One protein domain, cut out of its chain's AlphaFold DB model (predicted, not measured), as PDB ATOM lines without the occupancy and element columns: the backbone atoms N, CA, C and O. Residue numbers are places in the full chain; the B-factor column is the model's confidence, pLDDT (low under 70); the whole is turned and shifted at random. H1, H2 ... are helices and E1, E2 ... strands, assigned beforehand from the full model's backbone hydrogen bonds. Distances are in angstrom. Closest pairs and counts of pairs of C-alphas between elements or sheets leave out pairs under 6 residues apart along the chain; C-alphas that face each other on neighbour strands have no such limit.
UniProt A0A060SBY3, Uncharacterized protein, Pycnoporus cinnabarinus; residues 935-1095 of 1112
ATOM      1  N   MET A 935      -8.008  11.146 301.091       80.00
ATOM      2  CA  MET A 935      -7.436  12.125 300.167       80.00
ATOM      3  C   MET A 935      -8.342  12.319 298.933       80.00
ATOM      4  O   MET A 935      -8.604  11.353 298.209       80.00
ATOM      5  N   PRO A 936      -8.815  13.552 298.652       81.44
ATOM      6  CA  PRO A 936      -9.654  13.828 297.490       81.44
ATOM      7  C   PRO A 936      -8.998  13.412 296.170       81.44
ATOM      8  O   PRO A 936      -7.832  13.712 295.916       81.44
ATOM      9  N   LYS A 937      -9.768  12.763 295.291       80.19
ATOM     10  CA  LYS A 937      -9.317  12.440 293.932       80.19
ATOM     11  C   LYS A 937      -9.467  13.661 293.017       80.19
ATOM     12  O   LYS A 937     -10.523  14.302 292.965       80.19
ATOM     13  N   LEU A 938      -8.412  13.968 292.267       78.88
ATOM     14  CA  LEU A 938      -8.473  14.966 291.199       78.88
ATOM     15  C   LEU A 938      -9.345  14.462 290.048       78.88
ATOM     16  O   LEU A 938      -9.422  13.258 289.799       78.88
ATOM     17  N   ASN A 939     -10.032  15.385 289.378       78.81
ATOM     18  CA  ASN A 939     -10.847  15.061 288.212       78.81
ATOM     19  C   ASN A 939     -10.022  15.364 286.948       78.81
ATOM     20  O   ASN A 939      -9.610  16.512 286.804       78.81
ATOM     21  N   PRO A 940      -9.799  14.401 286.030       74.69
ATOM     22  CA  PRO A 940      -9.117  14.666 284.759       74.69
ATOM     23  C   PRO A 940      -9.758  15.791 283.935       74.69
ATOM     24  O   PRO A 940      -9.060  16.474 283.197       74.69
ATOM     25  N   ASN A 941     -11.069  16.006 284.100       80.69
ATOM     26  CA  ASN A 941     -11.809  17.131 283.535       80.69
ATOM     27  C   ASN A 941     -12.214  18.095 284.671       80.69
ATOM     28  O   ASN A 941     -13.329  17.981 285.191       80.69
ATOM     29  N   PRO A 942     -11.319  18.992 285.124       81.19
ATOM     30  CA  PRO A 942     -11.586  19.888 286.249       81.19
ATOM     31  C   PRO A 942     -12.764  20.840 285.956       81.19
ATOM     32  O   PRO A 942     -12.890  21.323 284.827       81.19
ATOM     33  N   PRO A 943     -13.626  21.134 286.950       81.44
ATOM     34  CA  PRO A 943     -14.690  22.125 286.803       81.44
ATOM     35  C   PRO A 943     -14.117  23.546 286.690       81.44
ATOM     36  O   PRO A 943     -12.952  23.794 287.011       81.44
ATOM     37  N   GLU A 944     -14.949  24.508 286.286       83.25
ATOM     38  CA  GLU A 944     -14.567  25.919 286.366       83.25
ATOM     39  C   GLU A 944     -14.321  26.355 287.820       83.25
ATOM     40  O   GLU A 944     -14.932  25.854 288.768       83.25
ATOM     41  N   PHE A 945     -13.388  27.294 287.996       85.88
ATOM     42  CA  PHE A 945     -12.954  27.732 289.319       85.88
ATOM     43  C   PHE A 945     -14.096  28.390 290.107       85.88
ATOM     44  O   PHE A 945     -14.657  29.404 289.696       85.88
ATOM     45  N   SER A 946     -14.349  27.863 291.304       84.50
ATOM     46  CA  SER A 946     -15.185  28.483 292.330       84.50
ATOM     47  C   SER A 946     -14.383  28.653 293.622       84.50
ATOM     48  O   SER A 946     -13.619  27.772 294.028       84.50
ATOM     49  N   SER A 947     -14.535  29.808 294.274       86.06
ATOM     50  CA  SER A 947     -13.796  30.146 295.493       86.06
ATOM     51  C   SER A 947     -14.174  29.206 296.638       86.06
ATOM     52  O   SER A 947     -15.293  29.271 297.149       86.06
ATOM     53  N   THR A 948     -13.239  28.349 297.043       83.19
ATOM     54  CA  THR A 948     -13.489  27.229 297.958       83.19
ATOM     55  C   THR A 948     -12.708  27.423 299.253       83.19
ATOM     56  O   THR A 948     -11.479  27.359 299.252       83.19
ATOM     57  N   GLY A 949     -13.422  27.674 300.356       85.81
ATOM     58  CA  GLY A 949     -12.855  27.795 301.704       85.81
ATOM     59  C   GLY A 949     -11.716  28.816 301.797       85.81
ATOM     60  O   GLY A 949     -11.934  30.027 301.759       85.81
ATOM     61  N   LEU A 950     -10.482  28.330 301.935       81.19
ATOM     62  CA  LEU A 950      -9.269  29.144 302.003       81.19
ATOM     63  C   LEU A 950      -8.761  29.660 300.643       81.19
ATOM     64  O   LEU A 950      -7.913  30.559 300.640       81.19
ATOM     65  N   TYR A 951      -9.238  29.149 299.506       88.69
ATOM     66  CA  TYR A 951      -8.764  29.538 298.172       88.69
ATOM     67  C   TYR A 951      -9.732  30.528 297.494       88.69
ATOM     68  O   TYR A 951     -10.727  30.156 296.871       88.69
ATOM     69  N   THR A 952      -9.447  31.823 297.664       89.75
ATOM     70  CA  THR A 952     -10.230  32.953 297.131       89.75
ATOM     71  C   THR A 952      -9.805  33.340 295.710       89.75
ATOM     72  O   THR A 952      -8.720  32.975 295.257       89.75
ATOM     73  N   ALA A 953     -10.623  34.135 295.010       89.06
ATOM     74  CA  ALA A 953     -10.297  34.639 293.671       89.06
ATOM     75  C   ALA A 953      -8.965  35.420 293.625       89.06
ATOM     76  O   ALA A 953      -8.159  35.199 292.728       89.06
ATOM     77  N   GLU A 954      -8.674  36.243 294.638       88.69
ATOM     78  CA  GLU A 954      -7.393  36.959 294.787       88.69
ATOM     79  C   GLU A 954      -6.190  36.002 294.871       88.69
ATOM     80  O   GLU A 954      -5.117  36.275 294.335       88.69
ATOM     81  N   ARG A 955      -6.366  34.858 295.548       87.94
ATOM     82  CA  ARG A 955      -5.337  33.818 295.716       87.94
ATOM     83  C   ARG A 955      -5.163  33.006 294.440       87.94
ATOM     84  O   ARG A 955      -4.040  32.642 294.102       87.94
ATOM     85  N   LYS A 956      -6.252  32.777 293.706       87.81
ATOM     86  CA  LYS A 956      -6.245  32.190 292.365       87.81
ATOM     87  C   LYS A 956      -5.484  33.082 291.379       87.81
ATOM     88  O   LYS A 956      -4.537  32.615 290.761       87.81
ATOM     89  N   GLU A 957      -5.776  34.379 291.362       86.75
ATOM     90  CA  GLU A 957      -5.054  35.371 290.553       86.75
ATOM     91  C   GLU A 957      -3.581  35.542 290.991       86.75
ATOM     92  O   GLU A 957      -2.690  35.723 290.165       86.75
ATOM     93  N   ALA A 958      -3.274  35.448 292.292       84.44
ATOM     94  CA  ALA A 958      -1.892  35.423 292.778       84.44
ATOM     95  C   ALA A 958      -1.119  34.182 292.293       84.44
ATOM     96  O   ALA A 958       0.040  34.315 291.902       84.44
ATOM     97  N   MET A 959      -1.760  33.007 292.255       81.88
ATOM     98  CA  MET A 959      -1.179  31.801 291.652       81.88
ATOM     99  C   MET A 959      -0.996  31.962 290.138       81.88
ATOM    100  O   MET A 959       0.064  31.607 289.632       81.88
ATOM    101  N   ASP A 960      -1.962  32.540 289.419       84.25
ATOM    102  CA  ASP A 960      -1.835  32.790 287.975       84.25
ATOM    103  C   ASP A 960      -0.669  33.735 287.653       84.25
ATOM    104  O   ASP A 960       0.129  33.434 286.767       84.25
ATOM    105  N   ARG A 961      -0.515  34.830 288.414       83.88
ATOM    106  CA  ARG A 961       0.624  35.759 288.288       83.88
ATOM    107  C   ARG A 961       1.966  35.099 288.610       83.88
ATOM    108  O   ARG A 961       2.957  35.408 287.955       83.88
ATOM    109  N   ALA A 962       2.012  34.190 289.587       75.81
ATOM    110  CA  ALA A 962       3.219  33.420 289.896       75.81
ATOM    111  C   ALA A 962       3.614  32.452 288.760       75.81
ATOM    112  O   ALA A 962       4.793  32.153 288.597       75.81
ATOM    113  N   HIS A 963       2.648  32.022 287.941       74.44
ATOM    114  CA  HIS A 963       2.844  31.193 286.746       74.44
ATOM    115  C   HIS A 963       2.603  32.021 285.464       74.44
ATOM    116  O   HIS A 963       1.912  31.583 284.541       74.44
ATOM    117  N   GLY A 964       3.134  33.248 285.422       60.34
ATOM    118  CA  GLY A 964       2.858  34.274 284.402       60.34
ATOM    119  C   GLY A 964       3.465  34.059 283.005       60.34
ATOM    120  O   GLY A 964       3.759  35.039 282.330       60.34
ATOM    121  N   GLY A 965       3.677  32.813 282.576       67.94
ATOM    122  CA  GLY A 965       4.145  32.447 281.232       67.94
ATOM    123  C   GLY A 965       3.693  31.036 280.840       67.94
ATOM    124  O   GLY A 965       3.122  30.321 281.665       67.94
ATOM    125  N   ASP A 966       3.956  30.616 279.603       70.50
ATOM    126  CA  ASP A 966       3.322  29.452 278.943       70.50
ATOM    127  C   ASP A 966       3.770  28.057 279.444       70.50
ATOM    128  O   ASP A 966       3.617  27.052 278.758       70.50
ATOM    129  N   PHE A 967       4.311  27.977 280.664       74.44
ATOM    130  CA  PHE A 967       4.793  26.742 281.295       74.44
ATOM    131  C   PHE A 967       3.678  25.746 281.671       74.44
ATOM    132  O   PHE A 967       3.944  24.552 281.747       74.44
ATOM    133  N   LEU A 968       2.452  26.228 281.909       78.38
ATOM    134  CA  LEU A 968       1.271  25.395 282.171       78.38
ATOM    135  C   LEU A 968       0.175  25.715 281.155       78.38
ATOM    136  O   LEU A 968      -0.225  26.883 281.029       78.38
ATOM    137  N   TRP A 969      -0.352  24.682 280.497       81.81
ATOM    138  CA  TRP A 969      -1.497  24.791 279.590       81.81
ATOM    139  C   TRP A 969      -2.767  25.246 280.337       81.81
ATOM    140  O   TRP A 969      -2.876  25.045 281.553       81.81
ATOM    141  N   PRO A 970      -3.770  25.840 279.657       82.94
ATOM    142  CA  PRO A 970      -5.004  26.292 280.306       82.94
ATOM    143  C   PRO A 970      -5.724  25.176 281.082       82.94
ATOM    144  O   PRO A 970      -6.278  25.416 282.154       82.94
ATOM    145  N   GLU A 971      -5.664  23.946 280.580       82.00
ATOM    146  CA  GLU A 971      -6.241  22.739 281.181       82.00
ATOM    147  C   GLU A 971      -5.481  22.310 282.445       82.00
ATOM    148  O   GLU A 971      -6.098  21.991 283.462       82.00
ATOM    149  N   GLU A 972      -4.150  22.396 282.431       81.88
ATOM    150  CA  GLU A 972      -3.306  22.128 283.601       81.88
ATOM    151  C   GLU A 972      -3.493  23.192 284.688       81.88
ATOM    152  O   GLU A 972      -3.530  22.866 285.874       81.88
ATOM    153  N   ARG A 973      -3.696  24.462 284.306       82.88
ATOM    154  CA  ARG A 973      -4.057  25.542 285.241       82.88
ATOM    155  C   ARG A 973      -5.413  25.283 285.899       82.88
ATOM    156  O   ARG A 973      -5.525  25.402 287.116       82.88
ATOM    157  N   LYS A 974      -6.431  24.863 285.133       85.12
ATOM    158  CA  LYS A 974      -7.735  24.440 285.688       85.12
ATOM    159  C   LYS A 974      -7.567  23.274 286.672       85.12
ATOM    160  O   LYS A 974      -8.149  23.314 287.753       85.12
ATOM    161  N   LEU A 975      -6.731  22.283 286.345       85.75
ATOM    162  CA  LEU A 975      -6.451  21.134 287.216       85.75
ATOM    163  C   LEU A 975      -5.710  21.544 288.500       85.75
ATOM    164  O   LEU A 975      -6.049  21.073 289.585       85.75
ATOM    165  N   LEU A 976      -4.753  22.472 288.399       84.88
ATOM    166  CA  LEU A 976      -4.082  23.081 289.548       84.88
ATOM    167  C   LEU A 976      -5.087  23.816 290.448       84.88
ATOM    168  O   LEU A 976      -5.021  23.675 291.666       84.88
ATOM    169  N   HIS A 977      -6.051  24.552 289.888       87.69
ATOM    170  CA  HIS A 977      -7.097  25.197 290.688       87.69
ATOM    171  C   HIS A 977      -8.057  24.182 291.346       87.69
ATOM    172  O   HIS A 977      -8.375  24.359 292.520       87.69
ATOM    173  N   ASP A 978      -8.473  23.108 290.655       87.12
ATOM    174  CA  ASP A 978      -9.274  22.004 291.235       87.12
ATOM    175  C   ASP A 978      -8.548  21.354 292.425       87.12
ATOM    176  O   ASP A 978      -9.135  21.170 293.492       87.12
ATOM    177  N   PHE A 979      -7.243  21.102 292.284       86.69
ATOM    178  CA  PHE A 979      -6.369  20.645 293.367       86.69
ATOM    179  C   PHE A 979      -6.324  21.646 294.538       86.69
ATOM    180  O   PHE A 979      -6.592  21.265 295.679       86.69
ATOM    181  N   MET A 980      -6.070  22.935 294.284       86.62
ATOM    182  CA  MET A 980      -6.023  23.956 295.346       86.62
ATOM    183  C   MET A 980      -7.378  24.149 296.056       86.62
ATOM    184  O   MET A 980      -7.391  24.454 297.248       86.62
ATOM    185  N   CYS A 981      -8.512  23.937 295.374       87.62
ATOM    186  CA  CYS A 981      -9.843  23.916 295.993       87.62
ATOM    187  C   CYS A 981     -10.062  22.657 296.851       87.62
ATOM    188  O   CYS A 981     -10.449  22.756 298.017       87.62
ATOM    189  N   LYS A 982      -9.785  21.465 296.306       87.19
ATOM    190  CA  LYS A 982      -9.991  20.179 296.999       87.19
ATOM    191  C   LYS A 982      -9.112  20.007 298.232       87.19
ATOM    192  O   LYS A 982      -9.548  19.407 299.208       87.19
ATOM    193  N   HIS A 983      -7.900  20.553 298.202       84.38
ATOM    194  CA  HIS A 983      -6.943  20.497 299.305       84.38
ATOM    195  C   HIS A 983      -6.802  21.850 300.027       84.38
ATOM    196  O   HIS A 983      -5.775  22.095 300.656       84.38
ATOM    197  N   ASN A 984      -7.808  22.737 299.950       85.50
ATOM    198  CA  ASN A 984      -7.710  24.119 300.445       85.50
ATOM    199  C   ASN A 984      -7.268  24.230 301.922       85.50
ATOM    200  O   ASN A 984      -6.467  25.109 302.244       85.50
ATOM    201  N   ASP A 985      -7.711  23.312 302.787       81.19
ATOM    202  CA  ASP A 985      -7.342  23.243 304.211       81.19
ATOM    203  C   ASP A 985      -5.874  22.841 304.458       81.19
ATOM    204  O   ASP A 985      -5.329  23.099 305.530       81.19
ATOM    205  N   GLY A 986      -5.204  22.248 303.464       78.75
ATOM    206  CA  GLY A 986      -3.781  21.905 303.522       78.75
ATOM    207  C   GLY A 986      -2.835  23.091 303.295       78.75
ATOM    208  O   GLY A 986      -1.642  22.978 303.574       78.75
ATOM    209  N   PHE A 987      -3.335  24.235 302.808       80.62
ATOM    210  CA  PHE A 987      -2.501  25.370 302.400       80.62
ATOM    211  C   PHE A 987      -2.575  26.556 303.374       80.62
ATOM    212  O   PHE A 987      -3.553  27.306 303.434       80.62
ATOM    213  N   ALA A 988      -1.482  26.785 304.105       78.56
ATOM    214  CA  ALA A 988      -1.339  27.909 305.027       78.56
ATOM    215  C   ALA A 988      -0.935  29.206 304.296       78.56
ATOM    216  O   ALA A 988       0.231  29.448 304.008       78.56
ATOM    217  N   TRP A 989      -1.902  30.091 304.048       77.94
ATOM    218  CA  TRP A 989      -1.683  31.387 303.376       77.94
ATOM    219  C   TRP A 989      -1.213  32.529 304.304       77.94
ATOM    220  O   TRP A 989      -1.075  33.672 303.871       77.94
ATOM    221  N   SER A 990      -1.046  32.263 305.599       76.12
ATOM    222  CA  SER A 990      -0.676  33.247 306.626       76.12
ATOM    223  C   SER A 990      -0.252  32.528 307.906       76.12
ATOM    224  O   SER A 990      -0.874  31.519 308.227       76.12
ATOM    225  N   ASP A 991       0.695  33.075 308.682       70.25
ATOM    226  CA  ASP A 991       1.201  32.459 309.934       70.25
ATOM    227  C   ASP A 991       0.096  31.909 310.860       70.25
ATOM    228  O   ASP A 991       0.222  30.814 311.394       70.25
ATOM    229  N   SER A 992      -1.013  32.640 311.020       72.06
ATOM    230  CA  SER A 992      -2.161  32.269 311.868       72.06
ATOM    231  C   SER A 992      -3.028  31.121 311.329       72.06
ATOM    232  O   SER A 992      -4.006  30.748 311.968       72.06
ATOM    233  N   LYS A 993      -2.708  30.590 310.146       74.44
ATOM    234  CA  LYS A 993      -3.340  29.416 309.521       74.44
ATOM    235  C   LYS A 993      -2.355  28.250 309.364       74.44
ATOM    236  O   LYS A 993      -2.663  27.282 308.678       74.44
ATOM    237  N   ARG A 994      -1.160  28.342 309.960       73.06
ATOM    238  CA  ARG A 994      -0.173  27.260 309.975       73.06
ATOM    239  C   ARG A 994      -0.519  26.281 311.097       73.06
ATOM    240  O   ARG A 994      -0.474  26.657 312.264       73.06
ATOM    241  N   GLY A 995      -0.855  25.043 310.744       71.06
ATOM    242  CA  GLY A 995      -1.072  23.971 311.716       71.06
ATOM    243  C   GLY A 995       0.229  23.458 312.346       71.06
ATOM    244  O   GLY A 995       1.323  23.691 311.829       71.06
ATOM    245  N   CYS A 996       0.087  22.718 313.444       72.06
ATOM    246  CA  CYS A 996       1.141  21.877 314.013       72.06
ATOM    247  C   CYS A 996       0.998  20.433 313.504       72.06
ATOM    248  O   CYS A 996      -0.071  20.038 313.031       72.06
ATOM    249  N   PHE A 997       2.056  19.626 313.626       74.44
ATOM    250  CA  PHE A 997       1.944  18.182 313.407       74.44
ATOM    251  C   PHE A 997       1.007  17.542 314.441       74.44
ATOM    252  O   PHE A 997       0.953  17.975 315.592       74.44
ATOM    253  N   LYS A 998       0.285  16.500 314.016       79.06
ATOM    254  CA  LYS A 998      -0.592  15.688 314.869       79.06
ATOM    255  C   LYS A 998       0.216  15.015 315.992       79.06
ATOM    256  O   LYS A 998       1.071  14.188 315.653       79.06
ATOM    257  N   PRO A 999      -0.040  15.308 317.286       78.62
ATOM    258  CA  PRO A 999       0.677  14.687 318.405       78.62
ATOM    259  C   PRO A 999       0.559  13.158 318.444       78.62
ATOM    260  O   PRO A 999       1.417  12.488 319.010       78.62
ATOM    261  N   GLU A1000      -0.490  12.610 317.826       80.94
ATOM    262  CA  GLU A1000      -0.758  11.175 317.715       80.94
ATOM    263  C   GLU A1000       0.210  10.473 316.749       80.94
ATOM    264  O   GLU A1000       0.523   9.302 316.935       80.94
ATOM    265  N   PHE A1001       0.694  11.184 315.723       80.44
ATOM    266  CA  PHE A1001       1.679  10.672 314.761       80.44
ATOM    267  C   PHE A1001       3.114  11.038 315.160       80.44
ATOM    268  O   PHE A1001       4.030  10.241 314.962       80.44
ATOM    269  N   PHE A1002       3.298  12.239 315.720       79.38
ATOM    270  CA  PHE A1002       4.590  12.811 316.093       79.38
ATOM    271  C   PHE A1002       4.527  13.340 317.537       79.38
ATOM    272  O   PHE A1002       4.115  14.485 317.748       79.38
ATOM    273  N   PRO A1003       4.917  12.540 318.547       79.12
ATOM    274  CA  PRO A1003       4.929  12.995 319.934       79.12
ATOM    275  C   PRO A1003       5.944  14.140 320.139       79.12
ATOM    276  O   PRO A1003       6.911  14.249 319.381       79.12
ATOM    277  N   PRO A1004       5.775  14.998 321.168       78.69
ATOM    278  CA  PRO A1004       6.650  16.150 321.393       78.69
ATOM    279  C   PRO A1004       8.137  15.775 321.482       78.69
ATOM    280  O   PRO A1004       8.555  15.047 322.388       78.69
ATOM    281  N   ILE A1005       8.934  16.301 320.546       80.56
ATOM    282  CA  ILE A1005      10.367  16.008 320.425       80.56
ATOM    283  C   ILE A1005      11.100  16.499 321.676       80.56
ATOM    284  O   ILE A1005      11.084  17.684 322.014       80.56
ATOM    285  N   LYS A1006      11.786  15.576 322.352       83.00
ATOM    286  CA  LYS A1006      12.641  15.863 323.506       83.00
ATOM    287  C   LYS A1006      14.078  15.986 323.018       83.00
ATOM    288  O   LYS A1006      14.626  15.023 322.493       83.00
ATOM    289  N   PHE A1007      14.696  17.149 323.203       83.94
ATOM    290  CA  PHE A1007      16.106  17.330 322.856       83.94
ATOM    291  C   PHE A1007      16.991  16.459 323.764       83.94
ATOM    292  O   PHE A1007      16.898  16.595 324.990       83.94
ATOM    293  N   PRO A1008      17.859  15.593 323.211       88.25
ATOM    294  CA  PRO A1008      18.846  14.879 324.005       88.25
ATOM    295  C   PRO A1008      19.893  15.887 324.490       88.25
ATOM    296  O   PRO A1008      20.524  16.582 323.690       88.25
ATOM    297  N   VAL A1009      20.052  16.003 325.807       89.25
ATOM    298  CA  VAL A1009      20.962  16.964 326.444       89.25
ATOM    299  C   VAL A1009      21.782  16.304 327.544       89.25
ATOM    300  O   VAL A1009      21.296  15.418 328.250       89.25
ATOM    301  N   LEU A1010      23.018  16.771 327.700       89.38
ATOM    302  CA  LEU A1010      23.918  16.386 328.786       89.38
ATOM    303  C   LEU A1010      23.405  16.892 330.143       89.38
ATOM    304  O   LEU A1010      22.641  17.860 330.178       89.38
ATOM    305  N   PRO A1011      23.847  16.324 331.279       89.31
ATOM    306  CA  PRO A1011      23.650  16.939 332.589       89.31
ATOM    307  C   PRO A1011      24.284  18.340 332.633       89.31
ATOM    308  O   PRO A1011      25.481  18.492 332.399       89.31
ATOM    309  N   HIS A1012      23.491  19.376 332.918       90.31
ATOM    310  CA  HIS A1012      23.956  20.765 332.922       90.31
ATOM    311  C   HIS A1012      23.156  21.656 333.882       90.31
ATOM    312  O   HIS A1012      22.051  21.320 334.306       90.31
ATOM    313  N   THR A1013      23.716  22.822 334.214       90.25
ATOM    314  CA  THR A1013      23.041  23.861 335.005       90.25
ATOM    315  C   THR A1013      22.195  24.768 334.099       90.25
ATOM    316  O   THR A1013      22.711  25.222 333.073       90.25
ATOM    317  N   PRO A1014      20.938  25.097 334.458       89.56
ATOM    318  CA  PRO A1014      20.137  26.066 333.711       89.56
ATOM    319  C   PRO A1014      20.781  27.456 333.630       89.56
ATOM    320  O   PRO A1014      21.356  27.946 334.603       89.56
ATOM    321  N   TRP A1015      20.667  28.111 332.470       90.81
ATOM    322  CA  TRP A1015      21.247  29.434 332.210       90.81
ATOM    323  C   TRP A1015      20.187  30.537 332.129       90.81
ATOM    324  O   TRP A1015      19.153  30.389 331.481       90.81
ATOM    325  N   VAL A1016      20.492  31.698 332.714       89.81
ATOM    326  CA  VAL A1016      19.640  32.897 332.667       89.81
ATOM    327  C   VAL A1016      20.445  34.073 332.117       89.81
ATOM    328  O   VAL A1016      21.035  34.866 332.851       89.81
ATOM    329  N   GLU A1017      20.485  34.202 330.794       89.00
ATOM    330  CA  GLU A1017      21.214  35.276 330.121       89.00
ATOM    331  C   GLU A1017      20.482  36.626 330.213       89.00
ATOM    332  O   GLU A1017      19.262  36.692 330.388       89.00
ATOM    333  N   LYS A1018      21.212  37.740 330.069       88.06
ATOM    334  CA  LYS A1018      20.624  39.086 329.941       88.06
ATOM    335  C   LYS A1018      20.349  39.385 328.467       88.06
ATOM    336  O   LYS A1018      21.276  39.326 327.661       88.06
ATOM    337  N   ASN A1019      19.101  39.713 328.123       85.56
ATOM    338  CA  ASN A1019      18.735  40.006 326.737       85.56
ATOM    339  C   ASN A1019      19.371  41.305 326.224       85.56
ATOM    340  O   ASN A1019      19.651  42.215 327.005       85.56
ATOM    341  N   ILE A1020      19.548  41.412 324.906       84.50
ATOM    342  CA  ILE A1020      19.979  42.661 324.275       84.50
ATOM    343  C   ILE A1020      18.823  43.683 324.363       84.50
ATOM    344  O   ILE A1020      17.676  43.314 324.085       84.50
ATOM    345  N   PRO A1021      19.072  44.947 324.766       85.31
ATOM    346  CA  PRO A1021      18.041  45.982 324.791       85.31
ATOM    347  C   PRO A1021      17.440  46.230 323.402       85.31
ATOM    348  O   PRO A1021      18.166  46.400 322.423       85.31
ATOM    349  N   ILE A1022      16.110  46.280 323.319       85.69
ATOM    350  CA  ILE A1022      15.391  46.561 322.071       85.69
ATOM    351  C   ILE A1022      15.481  48.074 321.786       85.69
ATOM    352  O   ILE A1022      15.107  48.860 322.660       85.69
ATOM    353  N   PRO A1023      15.927  48.515 320.592       85.94
ATOM    354  CA  PRO A1023      15.933  49.933 320.235       85.94
ATOM    355  C   PRO A1023      14.519  50.542 320.311       85.94
ATOM    356  O   PRO A1023      13.594  49.950 319.745       85.94
ATOM    357  N   PRO A1024      14.318  51.723 320.937       86.31
ATOM    358  CA  PRO A1024      12.979  52.278 321.174       86.31
ATOM    359  C   PRO A1024      12.100  52.408 319.922       86.31
ATOM    360  O   PRO A1024      10.904  52.131 319.990       86.31
ATOM    361  N   GLY A1025      12.687  52.757 318.770       86.81
ATOM    362  CA  GLY A1025      11.964  52.860 317.496       86.81
ATOM    363  C   GLY A1025      11.367  51.533 317.007       86.81
ATOM    364  O   GLY A1025      10.270  51.527 316.460       86.81
ATOM    365  N   LEU A1026      12.032  50.402 317.272       87.50
ATOM    366  CA  LEU A1026      11.578  49.069 316.845       87.50
ATOM    367  C   LEU A1026      10.654  48.396 317.874       87.50
ATOM    368  O   LEU A1026      10.011  47.392 317.570       87.50
ATOM    369  N   TYR A1027      10.563  48.926 319.099       87.69
ATOM    370  CA  TYR A1027       9.879  48.273 320.221       87.69
ATOM    371  C   TYR A1027       8.420  47.896 319.907       87.69
ATOM    372  O   TYR A1027       8.008  46.759 320.140       87.69
ATOM    373  N   LYS A1028       7.649  48.814 319.304       90.94
ATOM    374  CA  LYS A1028       6.244  48.565 318.923       90.94
ATOM    375  C   LYS A1028       6.109  47.419 317.910       90.94
ATOM    376  O   LYS A1028       5.190  46.608 318.023       90.94
ATOM    377  N   GLU A1029       7.025  47.332 316.949       88.50
ATOM    378  CA  GLU A1029       7.025  46.303 315.904       88.50
ATOM    379  C   GLU A1029       7.412  44.936 316.466       88.50
ATOM    380  O   GLU A1029       6.732  43.942 316.216       88.50
ATOM    381  N   VAL A1030       8.445  44.891 317.309       89.12
ATOM    382  CA  VAL A1030       8.881  43.667 317.989       89.12
ATOM    383  C   VAL A1030       7.775  43.132 318.904       89.12
ATOM    384  O   VAL A1030       7.454  41.946 318.844       89.12
ATOM    385  N   CYS A1031       7.092  43.995 319.666       89.94
ATOM    386  CA  CYS A1031       5.912  43.597 320.439       89.94
ATOM    387  C   CYS A1031       4.760  43.079 319.555       89.94
ATOM    388  O   CYS A1031       4.068  42.142 319.957       89.94
ATOM    389  N   LYS A1032       4.554  43.641 318.354       90.25
ATOM    390  CA  LYS A1032       3.558  43.153 317.381       90.25
ATOM    391  C   LYS A1032       3.926  41.761 316.849       90.25
ATOM    392  O   LYS A1032       3.051  40.902 316.767       90.25
ATOM    393  N   ILE A1033       5.205  41.512 316.555       87.19
ATOM    394  CA  ILE A1033       5.715  40.203 316.107       87.19
ATOM    395  C   ILE A1033       5.584  39.153 317.219       87.19
ATOM    396  O   ILE A1033       5.065  38.070 316.962       87.19
ATOM    397  N   LEU A1034       5.981  39.480 318.454       87.56
ATOM    398  CA  LEU A1034       5.837  38.585 319.610       87.56
ATOM    399  C   LEU A1034       4.368  38.206 319.848       87.56
ATOM    400  O   LEU A1034       4.050  37.021 319.921       87.56
ATOM    401  N   LYS A1035       3.455  39.187 319.873       89.38
ATOM    402  CA  LYS A1035       2.009  38.929 319.996       89.38
ATOM    403  C   LYS A1035       1.472  38.061 318.851       89.38
ATOM    404  O   LYS A1035       0.678  37.164 319.113       89.38
ATOM    405  N   LYS A1036       1.931  38.273 317.610       85.88
ATOM    406  CA  LYS A1036       1.550  37.440 316.454       85.88
ATOM    407  C   LYS A1036       2.027  35.990 316.606       85.88
ATOM    408  O   LYS A1036       1.257  35.082 316.324       85.88
ATOM    409  N   LYS A1037       3.265  35.767 317.067       84.50
ATOM    410  CA  LYS A1037       3.820  34.419 317.285       84.50
ATOM    411  C   LYS A1037       3.137  33.677 318.436       84.50
ATOM    412  O   LYS A1037       2.882  32.489 318.292       84.50
ATOM    413  N   ILE A1038       2.770  34.369 319.519       86.06
ATOM    414  CA  ILE A1038       1.966  33.787 320.610       86.06
ATOM    415  C   ILE A1038       0.561  33.421 320.105       86.06
ATOM    416  O   ILE A1038       0.116  32.292 320.277       86.06
ATOM    417  N   ALA A1039      -0.120  34.334 319.401       83.00
ATOM    418  CA  ALA A1039      -1.457  34.084 318.850       83.00
ATOM    419  C   ALA A1039      -1.498  32.990 317.760       83.00
ATOM    420  O   ALA A1039      -2.562  32.442 317.489       83.00
ATOM    421  N   ALA A1040      -0.358  32.675 317.139       78.19
ATOM    422  CA  ALA A1040      -0.195  31.582 316.179       78.19
ATOM    423  C   ALA A1040       0.393  30.297 316.807       78.19
ATOM    424  O   ALA A1040       0.882  29.440 316.076       78.19
ATOM    425  N   GLY A1041       0.409  30.175 318.143       77.50
ATOM    426  CA  GLY A1041       0.881  28.975 318.849       77.50
ATOM    427  C   GLY A1041       2.378  28.673 318.698       77.50
ATOM    428  O   GLY A1041       2.810  27.564 318.977       77.50
ATOM    429  N   VAL A1042       3.183  29.636 318.230       79.06
ATOM    430  CA  VAL A1042       4.624  29.447 317.982       79.06
ATOM    431  C   VAL A1042       5.451  29.698 319.242       79.06
ATOM    432  O   VAL A1042       6.501  29.088 319.410       79.06
ATOM    433  N   TYR A1043       4.991  30.597 320.119       84.50
ATOM    434  CA  TYR A1043       5.602  30.875 321.421       84.50
ATOM    435  C   TYR A1043       4.576  30.699 322.541       84.50
ATOM    436  O   TYR A1043       3.514  31.320 322.516       84.50
ATOM    437  N   GLU A1044       4.942  29.918 323.551       84.50
ATOM    438  CA  GLU A1044       4.147  29.679 324.755       84.50
ATOM    439  C   GLU A1044       4.701  30.474 325.948       84.50
ATOM    440  O   GLU A1044       5.880  30.837 325.993       84.50
ATOM    441  N   LEU A1045       3.851  30.751 326.941       85.62
ATOM    442  CA  LEU A1045       4.282  31.350 328.206       85.62
ATOM    443  C   LEU A1045       4.932  30.272 329.081       85.62
ATOM    444  O   LEU A1045       4.275  29.314 329.478       85.62
ATOM    445  N   SER A1046       6.217  30.439 329.393       82.81
ATOM    446  CA  SER A1046       7.013  29.426 330.092       82.81
ATOM    447  C   SER A1046       7.615  29.952 331.394       82.81
ATOM    448  O   SER A1046       8.283  30.985 331.406       82.81
ATOM    449  N   ASN A1047       7.447  29.187 332.476       86.81
ATOM    450  CA  ASN A1047       8.081  29.414 333.784       86.81
ATOM    451  C   ASN A1047       9.438  28.683 333.898       86.81
ATOM    452  O   ASN A1047       9.816  28.192 334.959       86.81
ATOM    453  N   SER A1048      10.139  28.547 332.771       82.56
ATOM    454  CA  SER A1048      11.397  27.813 332.644       82.56
ATOM    455  C   SER A1048      12.559  28.479 333.392       82.56
ATOM    456  O   SER A1048      12.676  29.703 333.431       82.56
ATOM    457  N   LEU A1049      13.481  27.658 333.908       86.69
ATOM    458  CA  LEU A1049      14.775  28.110 334.440       86.69
ATOM    459  C   LEU A1049      15.771  28.517 333.333       86.69
ATOM    460  O   LEU A1049      16.832  29.057 333.635       86.69
ATOM    461  N   TYR A1050      15.441  28.262 332.063       88.31
ATOM    462  CA  TYR A1050      16.258  28.609 330.901       88.31
ATOM    463  C   TYR A1050      15.801  29.930 330.275       88.31
ATOM    464  O   TYR A1050      14.641  30.079 329.888       88.31
ATOM    465  N   ARG A1051      16.734  30.869 330.087       88.69
ATOM    466  CA  ARG A1051      16.525  32.098 329.308       88.69
ATOM    467  C   ARG A1051      17.752  32.414 328.458       88.69
ATOM    468  O   ARG A1051      18.726  32.973 328.958       88.69
ATOM    469  N   SER A1052      17.685  32.091 327.172       88.88
ATOM    470  CA  SER A1052      18.685  32.491 326.173       88.88
ATOM    471  C   SER A1052      18.485  33.944 325.719       88.88
ATOM    472  O   SER A1052      17.387  34.496 325.823       88.88
ATOM    473  N   ARG A1053      19.541  34.571 325.192       89.44
ATOM    474  CA  ARG A1053      19.457  35.847 324.462       89.44
ATOM    475  C   ARG A1053      18.669  35.711 323.155       89.44
ATOM    476  O   ARG A1053      18.697  34.667 322.517       89.44
ATOM    477  N   TRP A1054      18.060  36.801 322.706       88.75
ATOM    478  CA  TRP A1054      17.518  36.973 321.358       88.75
ATOM    479  C   TRP A1054      17.683  38.423 320.887       88.75
ATOM    480  O   TRP A1054      17.868  39.346 321.688       88.75
ATOM    481  N   PHE A1055      17.644  38.629 319.572       87.44
ATOM    482  CA  PHE A1055      17.785  39.941 318.937       87.44
ATOM    483  C   PHE A1055      17.000  40.015 317.621       87.44
ATOM    484  O   PHE A1055      16.466  39.016 317.149       87.44
ATOM    485  N   CYS A1056      16.909  41.210 317.037       86.38
ATOM    486  CA  CYS A1056      16.200  41.430 315.777       86.38
ATOM    487  C   CYS A1056      17.172  41.696 314.624       86.38
ATOM    488  O   CYS A1056      18.179  42.383 314.798       86.38
ATOM    489  N   VAL A1057      16.837  41.186 313.439       84.19
ATOM    490  CA  VAL A1057      17.598  41.355 312.194       84.19
ATOM    491  C   VAL A1057      16.630  41.733 311.072       84.19
ATOM    492  O   VAL A1057      15.534  41.182 311.002       84.19
ATOM    493  N   LEU A1058      17.010  42.660 310.191       82.25
ATOM    494  CA  LEU A1058      16.235  42.959 308.981       82.25
ATOM    495  C   LEU A1058      16.375  41.816 307.961       82.25
ATOM    496  O   LEU A1058      17.473  41.303 307.738       82.25
ATOM    497  N   LYS A1059      15.268  41.419 307.326       78.62
ATOM    498  CA  LYS A1059      15.276  40.491 306.188       78.62
ATOM    499  C   LYS A1059      15.910  41.151 304.953       78.62
ATOM    500  O   LYS A1059      16.139  42.358 304.908       78.62
ATOM    501  N   LYS A1060      16.135  40.351 303.902       72.06
ATOM    502  CA  LYS A1060      16.640  40.807 302.587       72.06
ATOM    503  C   LYS A1060      15.776  41.888 301.912       72.06
ATOM    504  O   LYS A1060      16.260  42.540 300.998       72.06
ATOM    505  N   ASP A1061      14.529  42.077 302.349       72.44
ATOM    506  CA  ASP A1061      13.625  43.137 301.876       72.44
ATOM    507  C   ASP A1061      13.941  44.532 302.460       72.44
ATOM    508  O   ASP A1061      13.326  45.519 302.058       72.44
ATOM    509  N   GLY A1062      14.870  44.622 303.422       72.31
ATOM    510  CA  GLY A1062      15.258  45.862 304.095       72.31
ATOM    511  C   GLY A1062      14.184  46.469 305.008       72.31
ATOM    512  O   GLY A1062      14.399  47.561 305.526       72.31
ATOM    513  N   LYS A1063      13.040  45.796 305.204       77.19
ATOM    514  CA  LYS A1063      11.850  46.353 305.879       77.19
ATOM    515  C   LYS A1063      11.251  45.429 306.939       77.19
ATOM    516  O   LYS A1063      10.771  45.912 307.959       77.19
ATOM    517  N   SER A1064      11.271  44.112 306.740       79.94
ATOM    518  CA  SER A1064      10.719  43.154 307.701       79.94
ATOM    519  C   SER A1064      11.749  42.772 308.760       79.94
ATOM    520  O   SER A1064      12.861  42.361 308.430       79.94
ATOM    521  N   LEU A1065      11.362  42.781 310.035       85.25
ATOM    522  CA  LEU A1065      12.171  42.209 311.115       85.25
ATOM    523  C   LEU A1065      11.969  40.684 311.227       85.25
ATOM    524  O   LEU A1065      10.846  40.178 311.158       85.25
ATOM    525  N   ARG A1066      13.061  39.954 311.469       84.19
ATOM    526  CA  ARG A1066      13.103  38.587 312.016       84.19
ATOM    527  C   ARG A1066      13.604  38.669 313.464       84.19
ATOM    528  O   ARG A1066      14.533  39.425 313.742       84.19
ATOM    529  N   ILE A1067      13.009  37.884 314.361       86.06
ATOM    530  CA  ILE A1067      13.555  37.611 315.702       86.06
ATOM    531  C   ILE A1067      14.476  36.394 315.580       86.06
ATOM    532  O   ILE A1067      14.070  35.407 314.972       86.06
ATOM    533  N   VAL A1068      15.688  36.493 316.124       86.00
ATOM    534  CA  VAL A1068      16.733  35.459 316.096       86.00
ATOM    535  C   VAL A1068      17.074  35.045 317.526       86.00
ATOM    536  O   VAL A1068      17.288  35.922 318.371       86.00
ATOM    537  N   HIS A1069      17.133  33.742 317.807       86.19
ATOM    538  CA  HIS A1069      17.397  33.201 319.147       86.19
ATOM    539  C   HIS A1069      18.844  32.718 319.291       86.19
ATOM    540  O   HIS A1069      19.374  31.957 318.494       86.19
ATOM    541  N   SER A1070      19.516  33.139 320.359       86.12
ATOM    542  CA  SER A1070      20.900  32.760 320.644       86.12
ATOM    543  C   SER A1070      20.956  31.364 321.263       86.12
ATOM    544  O   SER A1070      21.163  31.215 322.468       86.12
ATOM    545  N   LEU A1071      20.794  30.329 320.439       87.12
ATOM    546  CA  LEU A1071      20.838  28.925 320.866       87.12
ATOM    547  C   LEU A1071      22.252  28.422 321.233       87.12
ATOM    548  O   LEU A1071      22.412  27.251 321.551       87.12
ATOM    549  N   GLU A1072      23.282  29.278 321.255       86.31
ATOM    550  CA  GLU A1072      24.662  28.879 321.592       86.31
ATOM    551  C   GLU A1072      24.807  28.138 322.944       86.31
ATOM    552  O   GLU A1072      25.536  27.143 322.970       86.31
ATOM    553  N   PRO A1073      24.122  28.524 324.046       87.81
ATOM    554  CA  PRO A1073      24.179  27.772 325.302       87.81
ATOM    555  C   PRO A1073      23.511  26.393 325.207       87.81
ATOM    556  O   PRO A1073      24.029  25.432 325.770       87.81
ATOM    557  N   LEU A1074      22.405  26.286 324.455       89.00
ATOM    558  CA  LEU A1074      21.697  25.025 324.223       89.00
ATOM    559  C   LEU A1074      22.545  24.083 323.368       89.00
ATOM    560  O   LEU A1074      22.794  22.951 323.766       89.00
ATOM    561  N   ASN A1075      23.088  24.586 322.258       89.19
ATOM    562  CA  ASN A1075      23.963  23.822 321.374       89.19
ATOM    563  C   ASN A1075      25.174  23.248 322.118       89.19
ATOM    564  O   ASN A1075      25.588  22.148 321.790       89.19
ATOM    565  N   LYS A1076      25.716  23.929 323.141       87.56
ATOM    566  CA  LYS A1076      26.823  23.389 323.953       87.56
ATOM    567  C   LYS A1076      26.443  22.115 324.731       87.56
ATOM    568  O   LYS A1076      27.327  21.322 325.041       87.56
ATOM    569  N   VAL A1077      25.166  21.933 325.079       90.38
ATOM    570  CA  VAL A1077      24.681  20.813 325.910       90.38
ATOM    571  C   VAL A1077      23.819  19.807 325.147       90.38
ATOM    572  O   VAL A1077      23.542  18.737 325.680       90.38
ATOM    573  N   THR A1078      23.385  20.112 323.923       90.62
ATOM    574  CA  THR A1078      22.666  19.173 323.051       90.62
ATOM    575  C   THR A1078      23.604  18.088 322.524       90.62
ATOM    576  O   THR A1078      24.694  18.386 322.038       90.62
ATOM    577  N   ILE A1079      23.162  16.831 322.576       88.62
ATOM    578  CA  ILE A1079      23.828  15.694 321.929       88.62
ATOM    579  C   ILE A1079      23.493  15.722 320.433       88.62
ATOM    580  O   ILE A1079      22.330  15.870 320.053       88.62
ATOM    581  N   GLN A1080      24.497  15.584 319.570       83.88
ATOM    582  CA  GLN A1080      24.296  15.609 318.125       83.88
ATOM    583  C   GLN A1080      23.595  14.333 317.638       83.88
ATOM    584  O   GLN A1080      24.107  13.227 317.794       83.88
ATOM    585  N   HIS A1081      22.456  14.488 316.961       77.50
ATOM    586  CA  HIS A1081      21.852  13.397 316.199       77.50
ATOM    587  C   HIS A1081      22.686  13.112 314.939       77.50
ATOM    588  O   HIS A1081      22.972  14.024 314.161       77.50
ATOM    589  N   SER A1082      23.078  11.853 314.734       69.88
ATOM    590  CA  SER A1082      23.899  11.412 313.596       69.88
ATOM    591  C   SER A1082      23.091  11.059 312.343       69.88
ATOM    592  O   SER A1082      23.673  10.924 311.267       69.88
ATOM    593  N   GLY A1083      21.766  10.917 312.455       68.06
ATOM    594  CA  GLY A1083      20.900  10.631 311.315       68.06
ATOM    595  C   GLY A1083      20.893  11.782 310.310       68.06
ATOM    596  O   GLY A1083      20.431  12.882 310.619       68.06
ATOM    597  N   VAL A1084      21.401  11.499 309.112       68.44
ATOM    598  CA  VAL A1084      21.395  12.394 307.949       68.44
ATOM    599  C   VAL A1084      19.943  12.565 307.467       68.44
ATOM    600  O   VAL A1084      19.209  11.574 307.437       68.44
ATOM    601  N   PRO A1085      19.486  13.779 307.095       70.69
ATOM    602  CA  PRO A1085      18.192  13.937 306.429       70.69
ATOM    603  C   PRO A1085      18.164  13.139 305.111       70.69
ATOM    604  O   PRO A1085      19.218  12.955 304.500       70.69
ATOM    605  N   PRO A1086      16.989  12.676 304.641       71.19
ATOM    606  CA  PRO A1086      16.898  11.941 303.382       71.19
ATOM    607  C   PRO A1086      17.468  12.782 302.234       71.19
ATOM    608  O   PRO A1086      17.113  13.955 302.091       71.19
ATOM    609  N   THR A1087      18.352  12.186 301.429       73.88
ATOM    610  CA  THR A1087      19.003  12.859 300.300       73.88
ATOM    611  C   THR A1087      17.940  13.452 299.368       73.88
ATOM    612  O   THR A1087      17.106  12.689 298.868       73.88
ATOM    613  N   PRO A1088      17.936  14.778 299.114       72.06
ATOM    614  CA  PRO A1088      16.922  15.408 298.270       72.06
ATOM    615  C   PRO A1088      16.850  14.802 296.866       72.06
ATOM    616  O   PRO A1088      15.767  14.723 296.294       72.06
ATOM    617  N   ASP A1089      17.978  14.315 296.350       73.81
ATOM    618  CA  ASP A1089      18.086  13.713 295.022       73.81
ATOM    619  C   ASP A1089      17.295  12.396 294.924       73.81
ATOM    620  O   ASP A1089      16.486  12.248 294.015       73.81
ATOM    621  N   TYR A1090      17.381  11.502 295.919       78.12
ATOM    622  CA  TYR A1090      16.560  10.276 295.970       78.12
ATOM    623  C   TYR A1090      15.058  10.557 296.114       78.12
ATOM    624  O   TYR A1090      14.226   9.729 295.737       78.12
ATOM    625  N   LEU A1091      14.689  11.709 296.684       71.38
ATOM    626  CA  LEU A1091      13.299  12.164 296.715       71.38
ATOM    627  C   LEU A1091      12.885  12.739 295.350       71.38
ATOM    628  O   LEU A1091      11.791  12.443 294.882       71.38
ATOM    629  N   ALA A1092      13.759  13.497 294.682       69.00
ATOM    630  CA  ALA A1092      13.533  14.029 293.339       69.00
ATOM    631  C   ALA A1092      13.424  12.920 292.271       69.00
ATOM    632  O   ALA A1092      12.553  12.985 291.403       69.00
ATOM    633  N   GLU A1093      14.234  11.864 292.373       76.81
ATOM    634  CA  GLU A1093      14.204  10.686 291.495       76.81
ATOM    635  C   GLU A1093      12.845   9.962 291.514       76.81
ATOM    636  O   GLU A1093      12.398   9.471 290.480       76.81
ATOM    637  N   GLN A1094      12.107   9.978 292.633       73.31
ATOM    638  CA  GLN A1094      10.740   9.421 292.718       73.31
ATOM    639  C   GLN A1094       9.691  10.223 291.913       73.31
ATOM    640  O   GLN A1094       8.558   9.765 291.690       73.31
ATOM    641  N   PHE A1095      10.066  11.418 291.447       68.00
ATOM    642  CA  PHE A1095       9.291  12.239 290.519       68.00
ATOM    643  C   PHE A1095       9.829  12.202 289.077       68.00
ATOM    644  O   PHE A1095       9.204  12.789 288.192       68.00
TER     645      PHE A1095
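Overview. This is residues 935 to 1095 of the 1112 residues of an uncharacterized protein of Pycnoporus cinnabarinus (UniProt A0A060SBY3). Little regular structure is present: two small clusters stand far apart, the H1 H2 pair at one end and the hairpin E1 E2 with H3 at the other, strung together by residues 983 to 1026. A tail, residues 1082 to 1095 with H5, sticks out. The 161 printed residues run H1 H2 H3 E1 E2 H4 H5, mostly helix, with 58 in named elements; the sheet is antiparallel. The whole is loose, radius of gyration of the C-alphas 21.9 A, spanning 62 by 43 by 29 A.

Arrangement. H1, residues 953 to 962, and H2, 970 to 982, are close but not clearly touching; their closest C-alphas, Lys 956 and His 977, are 7.2 A apart. E1, 1054 to 1058, and E2, 1065 to 1069, form an antiparallel hairpin, with N 1055 and O 1068 3.0 A apart. The closest C-alphas of H3, 1027 to 1039, and E2 are Val 1030 and Leu 1065, 7.8 A. H4, 1072 to 1077, and H5, 1088 to 1093, are apart. Each O i to N i+4 pair is within hydrogen-bond range in H1, H2, H3 and H5, but 1 of 2 in H4.

Along the chain. H1 begins at (-10.297, 34.639, 293.671); H5 ends at (14.204, 10.686, 291.495). H2 is 18.5 A long, H3 18.2 A.

Size, cuts and confidence. The printed part has no cut. Links H2 to H3 and H3 to E1 are long. Residues 964 to 965, 1082 to 1084, 1092 and 1095 have pLDDT under 70.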